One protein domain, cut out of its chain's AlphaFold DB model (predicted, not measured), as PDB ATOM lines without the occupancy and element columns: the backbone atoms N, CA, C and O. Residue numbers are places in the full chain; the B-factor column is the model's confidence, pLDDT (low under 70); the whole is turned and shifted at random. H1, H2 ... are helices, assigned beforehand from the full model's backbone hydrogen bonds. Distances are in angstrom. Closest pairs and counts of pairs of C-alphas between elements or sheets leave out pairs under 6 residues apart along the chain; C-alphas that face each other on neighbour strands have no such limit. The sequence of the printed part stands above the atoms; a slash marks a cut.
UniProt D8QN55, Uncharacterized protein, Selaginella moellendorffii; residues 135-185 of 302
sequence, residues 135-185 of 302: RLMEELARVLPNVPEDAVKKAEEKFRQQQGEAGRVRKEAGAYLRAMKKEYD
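Overview. This is residues 135 to 185 of the 302 residues of an uncharacterized protein of Selaginella moellendorffii (UniProt D8QN55). Look first for one long straight helix, H2, with the short helix H1 at its first end, where the turn of residues 144 to 148 folds the chain into a hook. H2 makes the length, and H1 stands off from it without contact. The printed part has 51 residues with two named helices, H1 then H2, and no named strand; the class is all helix. It is extended, a rod of 58 by 20 by 9 A, with a radius of gyration of the C-alphas of 18.7 A.

Arrangement. Begin with H2, residues 149 to 183, of which 149 to 151 and 153 to 183 stand free. H1, residues 135 to 143, is apart from H2, although a tight link of 5 residues joins them. In both helices every O i to N i+4 pair is within hydrogen-bond range.

Along the chain. Find C-alpha 149 at (-17.431, -29.610, -26.549); from there H2 runs 51.1 A to C-alpha 183 at (14.688, 8.106, -14.056). H1 begins at C-alpha 135, (-18.151, -14.778, -36.475), and spans 12.9 A.

Size, cuts and confidence. The C-alphas farthest apart, of Asn 146 and Asp 185, are 58.4 A apart. The printed part has no cut. Mean pLDDT of the printed part is 71.0; look for low confidence at residues 179 to 185, among others.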
ATOM      1  N   ARG A 135     -18.247 -14.401 -35.054       77.56
ATOM      2  CA  ARG A 135     -18.151 -14.778 -36.475       77.56
ATOM      3  C   ARG A 135     -17.131 -15.887 -36.730       77.56
ATOM      4  O   ARG A 135     -17.393 -16.771 -37.540       77.56
ATOM      5  N   LEU A 136     -15.984 -15.854 -36.047       77.50
ATOM      6  CA  LEU A 136     -14.961 -16.901 -36.163       77.50
ATOM      7  C   LEU A 136     -15.424 -18.225 -35.546       77.50
ATOM      8  O   LEU A 136     -15.131 -19.288 -36.089       77.50
ATOM      9  N   MET A 137     -16.168 -18.167 -34.441       73.62
ATOM     10  CA  MET A 137     -16.731 -19.355 -33.798       73.62
ATOM     11  C   MET A 137     -17.821 -20.006 -34.655       73.62
ATOM     12  O   MET A 137     -17.846 -21.230 -34.779       73.62
ATOM     13  N   GLU A 138     -18.665 -19.209 -35.314       78.44
ATOM     14  CA  GLU A 138     -19.675 -19.729 -36.242       78.44
ATOM     15  C   GLU A 138     -19.043 -20.365 -37.494       78.44
ATOM     16  O   GLU A 138     -19.513 -21.395 -37.981       78.44
ATOM     17  N   GLU A 139     -17.943 -19.802 -38.001       77.06
ATOM     18  CA  GLU A 139     -17.223 -20.360 -39.148       77.06
ATOM     19  C   GLU A 139     -16.490 -21.668 -38.790       77.06
ATOM     20  O   GLU A 139     -16.559 -22.644 -39.540       77.06
ATOM     21  N   LEU A 140     -15.872 -21.741 -37.606       70.75
ATOM     22  CA  LEU A 140     -15.238 -22.963 -37.091       70.75
ATOM     23  C   LEU A 140     -16.249 -24.093 -36.841       70.75
ATOM     24  O   LEU A 140     -15.955 -25.250 -37.153       70.75
ATOM     25  N   ALA A 141     -17.448 -23.765 -36.351       69.69
ATOM     26  CA  ALA A 141     -18.523 -24.733 -36.125       69.69
ATOM     27  C   ALA A 141     -19.027 -25.387 -37.427       69.69
ATOM     28  O   ALA A 141     -19.456 -26.541 -37.413       69.69
ATOM     29  N   ARG A 142     -18.934 -24.691 -38.571       74.38
ATOM     30  CA  ARG A 142     -19.308 -25.247 -39.887       74.38
ATOM     31  C   ARG A 142     -18.259 -26.204 -40.460       74.38
ATOM     32  O   ARG A 142     -18.615 -27.092 -41.230       74.38
ATOM     33  N   VAL A 143     -16.982 -26.025 -40.119       75.06
ATOM     34  CA  VAL A 143     -15.864 -26.776 -40.724       75.06
ATOM     35  C   VAL A 143     -15.554 -28.077 -39.974       75.06
ATOM     36  O   VAL A 143     -15.046 -29.019 -40.580       75.06
ATOM     37  N   LEU A 144     -15.876 -28.177 -38.678       67.31
ATOM     38  CA  LEU A 144     -15.529 -29.338 -37.848       67.31
ATOM     39  C   LEU A 144     -16.735 -29.847 -37.026       67.31
ATOM     40  O   LEU A 144     -16.826 -29.567 -35.832       67.31
ATOM     41  N   PRO A 145     -17.648 -30.644 -37.615       63.66
ATOM     42  CA  PRO A 145     -18.911 -31.035 -36.971       63.66
ATOM     43  C   PRO A 145     -18.790 -32.056 -35.820       63.66
ATOM     44  O   PRO A 145     -19.806 -32.462 -35.272       63.66
ATOM     45  N   ASN A 146     -17.582 -32.494 -35.446       68.81
ATOM     46  CA  ASN A 146     -17.359 -33.534 -34.426       68.81
ATOM     47  C   ASN A 146     -16.231 -33.175 -33.440       68.81
ATOM     48  O   ASN A 146     -15.475 -34.044 -33.005       68.81
ATOM     49  N   VAL A 147     -16.073 -31.894 -33.096       71.06
ATOM     50  CA  VAL A 147     -15.167 -31.517 -32.002       71.06
ATOM     51  C   VAL A 147     -15.913 -31.706 -30.678       71.06
ATOM     52  O   VAL A 147     -16.963 -31.093 -30.501       71.06
ATOM     53  N   PRO A 148     -15.413 -32.535 -29.744       79.75
ATOM     54  CA  PRO A 148     -16.040 -32.677 -28.435       79.75
ATOM     55  C   PRO A 148     -16.061 -31.317 -27.728       79.75
ATOM     56  O   PRO A 148     -15.037 -30.632 -27.675       79.75
ATOM     57  N   GLU A 149     -17.215 -30.924 -27.183       76.38
ATOM     58  CA  GLU A 149     -17.431 -29.610 -26.549       76.38
ATOM     59  C   GLU A 149     -16.395 -29.303 -25.453       76.38
ATOM     60  O   GLU A 149     -15.976 -28.157 -25.275       76.38
ATOM     61  N   ASP A 150     -15.900 -30.341 -24.774       81.81
ATOM     62  CA  ASP A 150     -14.848 -30.244 -23.760       81.81
ATOM     63  C   ASP A 150     -13.510 -29.749 -24.333       81.81
ATOM     64  O   ASP A 150     -12.764 -29.030 -23.664       81.81
ATOM     65  N   ALA A 151     -13.194 -30.094 -25.585       76.50
ATOM     66  CA  ALA A 151     -11.989 -29.619 -26.258       76.50
ATOM     67  C   ALA A 151     -12.111 -28.146 -26.670       76.50
ATOM     68  O   ALA A 151     -11.118 -27.419 -26.592       76.50
ATOM     69  N   VAL A 152     -13.314 -27.695 -27.047       77.00
ATOM     70  CA  VAL A 152     -13.592 -26.285 -27.367       77.00
ATOM     71  C   VAL A 152     -13.484 -25.430 -26.107       77.00
ATOM     72  O   VAL A 152     -12.699 -24.486 -26.090       77.00
ATOM     73  N   LYS A 153     -14.143 -25.828 -25.008       82.38
ATOM     74  CA  LYS A 153     -14.035 -25.134 -23.710       82.38
ATOM     75  C   LYS A 153     -12.586 -25.046 -23.224       82.38
ATOM     76  O   LYS A 153     -12.134 -23.987 -22.793       82.38
ATOM     77  N   LYS A 154     -11.816 -26.132 -23.364       88.56
ATOM     78  CA  LYS A 154     -10.389 -26.161 -23.004       88.56
ATOM     79  C   LYS A 154      -9.524 -25.267 -23.903       88.56
ATOM     80  O   LYS A 154      -8.513 -24.738 -23.441       88.56
ATOM     81  N   ALA A 155      -9.874 -25.109 -25.180       75.69
ATOM     82  CA  ALA A 155      -9.180 -24.207 -26.097       75.69
ATOM     83  C   ALA A 155      -9.511 -22.733 -25.808       75.69
ATOM     84  O   ALA A 155      -8.600 -21.905 -25.776       75.69
ATOM     85  N   GLU A 156     -10.776 -22.417 -25.523       74.50
ATOM     86  CA  GLU A 156     -11.222 -21.077 -25.124       74.50
ATOM     87  C   GLU A 156     -10.557 -20.613 -23.824       74.50
ATOM     88  O   GLU A 156     -10.078 -19.479 -23.739       74.50
ATOM     89  N   GLU A 157     -10.463 -21.493 -22.824       83.81
ATOM     90  CA  GLU A 157      -9.797 -21.196 -21.554       83.81
ATOM     91  C   GLU A 157      -8.300 -20.913 -21.754       83.81
ATOM     92  O   GLU A 157      -7.791 -19.898 -21.276       83.81
ATOM     93  N   LYS A 158      -7.607 -21.735 -22.558       79.44
ATOM     94  CA  LYS A 158      -6.199 -21.503 -22.924       79.44
ATOM     95  C   LYS A 158      -5.997 -20.186 -23.671       79.44
ATOM     96  O   LYS A 158      -5.007 -19.496 -23.431       79.44
ATOM     97  N   PHE A 159      -6.915 -19.824 -24.565       72.00
ATOM     98  CA  PHE A 159      -6.839 -18.572 -25.311       72.00
ATOM     99  C   PHE A 159      -7.057 -17.355 -24.402       72.00
ATOM    100  O   PHE A 159      -6.291 -16.393 -24.470       72.00
ATOM    101  N   ARG A 160      -8.031 -17.414 -23.481       72.25
ATOM    102  CA  ARG A 160      -8.226 -16.381 -22.446       72.25
ATOM    103  C   ARG A 160      -7.004 -16.244 -21.542       72.25
ATOM    104  O   ARG A 160      -6.596 -15.122 -21.242       72.25
ATOM    105  N   GLN A 161      -6.390 -17.360 -21.153       78.81
ATOM    106  CA  GLN A 161      -5.180 -17.367 -20.331       78.81
ATOM    107  C   GLN A 161      -3.995 -16.718 -21.066       78.81
ATOM    108  O   GLN A 161      -3.354 -15.825 -20.512       78.81
ATOM    109  N   GLN A 162      -3.780 -17.052 -22.345       73.31
ATOM    110  CA  GLN A 162      -2.750 -16.423 -23.182       73.31
ATOM    111  C   GLN A 162      -2.985 -14.923 -23.404       73.31
ATOM    112  O   GLN A 162      -2.037 -14.137 -23.371       73.31
ATOM    113  N   GLN A 163      -4.233 -14.488 -23.606       72.69
ATOM    114  CA  GLN A 163      -4.538 -13.060 -23.725       72.69
ATOM    115  C   GLN A 163      -4.320 -12.307 -22.406       72.69
ATOM    116  O   GLN A 163      -3.816 -11.180 -22.418       72.69
ATOM    117  N   GLY A 164      -4.644 -12.931 -21.269       75.88
ATOM    118  CA  GLY A 164      -4.360 -12.391 -19.941       75.88
ATOM    119  C   GLY A 164      -2.859 -12.211 -19.689       75.88
ATOM    120  O   GLY A 164      -2.432 -11.155 -19.216       75.88
ATOM    121  N   GLU A 165      -2.049 -13.198 -20.073       72.12
ATOM    122  CA  GLU A 165      -0.586 -13.138 -19.989       72.12
ATOM    123  C   GLU A 165       0.001 -12.071 -20.917       72.12
ATOM    124  O   GLU A 165       0.779 -11.230 -20.470       72.12
ATOM    125  N   ALA A 166      -0.435 -12.005 -22.179       65.88
ATOM    126  CA  ALA A 166       0.005 -10.963 -23.109       65.88
ATOM    127  C   ALA A 166      -0.366  -9.550 -22.616       65.88
ATOM    128  O   ALA A 166       0.406  -8.599 -22.779       65.88
ATOM    129  N   GLY A 167      -1.532  -9.401 -21.979       74.44
ATOM    130  CA  GLY A 167      -1.955  -8.166 -21.324       74.44
ATOM    131  C   GLY A 167      -1.076  -7.789 -20.127       74.44
ATOM    132  O   GLY A 167      -0.724  -6.617 -19.979       74.44
ATOM    133  N   ARG A 168      -0.677  -8.766 -19.301       73.81
ATOM    134  CA  ARG A 168       0.263  -8.566 -18.183       73.81
ATOM    135  C   ARG A 168       1.649  -8.156 -18.671       73.81
ATOM    136  O   ARG A 168       2.129  -7.111 -18.248       73.81
ATOM    137  N   VAL A 169       2.215  -8.868 -19.645       73.12
ATOM    138  CA  VAL A 169       3.531  -8.551 -20.227       73.12
ATOM    139  C   VAL A 169       3.550  -7.141 -20.826       73.12
ATOM    140  O   VAL A 169       4.500  -6.390 -20.623       73.12
ATOM    141  N   ARG A 170       2.479  -6.718 -21.515       69.88
ATOM    142  CA  ARG A 170       2.369  -5.336 -22.022       69.88
ATOM    143  C   ARG A 170       2.301  -4.298 -20.903       69.88
ATOM    144  O   ARG A 170       2.883  -3.222 -21.045       69.88
ATOM    145  N   LYS A 171       1.595  -4.588 -19.805       78.12
ATOM    146  CA  LYS A 171       1.519  -3.693 -18.638       78.12
ATOM    147  C   LYS A 171       2.864  -3.588 -17.923       78.12
ATOM    148  O   LYS A 171       3.255  -2.472 -17.591       78.12
ATOM    149  N   GLU A 172       3.573  -4.699 -17.754       75.31
ATOM    150  CA  GLU A 172       4.913  -4.755 -17.158       75.31
ATOM    151  C   GLU A 172       5.945  -4.037 -18.029       75.31
ATOM    152  O   GLU A 172       6.639  -3.151 -17.540       75.31
ATOM    153  N   ALA A 173       5.973  -4.301 -19.339       66.12
ATOM    154  CA  ALA A 173       6.839  -3.584 -20.275       66.12
ATOM    155  C   ALA A 173       6.532  -2.077 -20.295       66.12
ATOM    156  O   ALA A 173       7.439  -1.249 -20.295       66.12
ATOM    157  N   GLY A 174       5.251  -1.694 -20.255       73.00
ATOM    158  CA  GLY A 174       4.847  -0.292 -20.145       73.00
ATOM    159  C   GLY A 174       5.228   0.347 -18.804       73.00
ATOM    160  O   GLY A 174       5.575   1.525 -18.774       73.00
ATOM    161  N   ALA A 175       5.174  -0.400 -17.700       73.56
ATOM    162  CA  ALA A 175       5.607   0.064 -16.383       73.56
ATOM    163  C   ALA A 175       7.129   0.244 -16.329       73.56
ATOM    164  O   ALA A 175       7.588   1.287 -15.877       73.56
ATOM    165  N   TYR A 176       7.887  -0.703 -16.884       63.59
ATOM    166  CA  TYR A 176       9.336  -0.614 -17.041       63.59
ATOM    167  C   TYR A 176       9.738   0.595 -17.898       63.59
ATOM    168  O   TYR A 176      10.555   1.404 -17.474       63.59
ATOM    169  N   LEU A 177       9.094   0.802 -19.053       64.75
ATOM    170  CA  LEU A 177       9.347   1.975 -19.899       64.75
ATOM    171  C   LEU A 177       8.988   3.299 -19.207       64.75
ATOM    172  O   LEU A 177       9.670   4.296 -19.421       64.75
ATOM    173  N   ARG A 178       7.940   3.334 -18.371       70.25
ATOM    174  CA  ARG A 178       7.597   4.517 -17.561       70.25
ATOM    175  C   ARG A 178       8.588   4.757 -16.421       70.25
ATOM    176  O   ARG A 178       8.887   5.914 -16.154       70.25
ATOM    177  N   ALA A 179       9.091   3.704 -15.779       60.38
ATOM    178  CA  ALA A 179      10.122   3.798 -14.745       60.38
ATOM    179  C   ALA A 179      11.439   4.317 -15.335       60.38
ATOM    180  O   ALA A 179      11.957   5.320 -14.855       60.38
ATOM    181  N   MET A 180      11.871   3.743 -16.464       51.53
ATOM    182  CA  MET A 180      13.001   4.239 -17.250       51.53
ATOM    183  C   MET A 180      12.767   5.700 -17.649       51.53
ATOM    184  O   MET A 180      13.582   6.559 -17.374       51.53
ATOM    185  N   LYS A 181      11.603   6.067 -18.194       55.94
ATOM    186  CA  LYS A 181      11.342   7.473 -18.552       55.94
ATOM    187  C   LYS A 181      11.366   8.432 -17.346       55.94
ATOM    188  O   LYS A 181      11.688   9.597 -17.529       55.94
ATOM    189  N   LYS A 182      11.024   7.963 -16.139       50.69
ATOM    190  CA  LYS A 182      10.997   8.769 -14.907       50.69
ATOM    191  C   LYS A 182      12.388   8.956 -14.294       50.69
ATOM    192  O   LYS A 182      12.672  10.035 -13.791       50.69
ATOM    193  N   GLU A 183      13.260   7.953 -14.379       48.75
ATOM    194  CA  GLU A 183      14.688   8.106 -14.056       48.75
ATOM    195  C   GLU A 183      15.388   9.078 -15.017       48.75
ATOM    196  O   GLU A 183      16.322   9.768 -14.622       48.75
ATOM    197  N   TYR A 184      14.892   9.179 -16.253       48.16
ATOM    198  CA  TYR A 184      15.473   9.961 -17.345       48.16
ATOM    199  C   TYR A 184      14.743  11.294 -17.566       48.16
ATOM    200  O   TYR A 184      14.967  11.969 -18.573       48.16
ATOM    201  N   ASP A 185      13.835  11.670 -16.662       45.09
ATOM    202  CA  ASP A 185      13.242  12.995 -16.700       45.09
ATOM    203  C   ASP A 185      14.363  13.995 -16.417       45.09
ATOM    204  O   ASP A 185      15.078  13.871 -15.425       45.09
TER     205      ASP A 185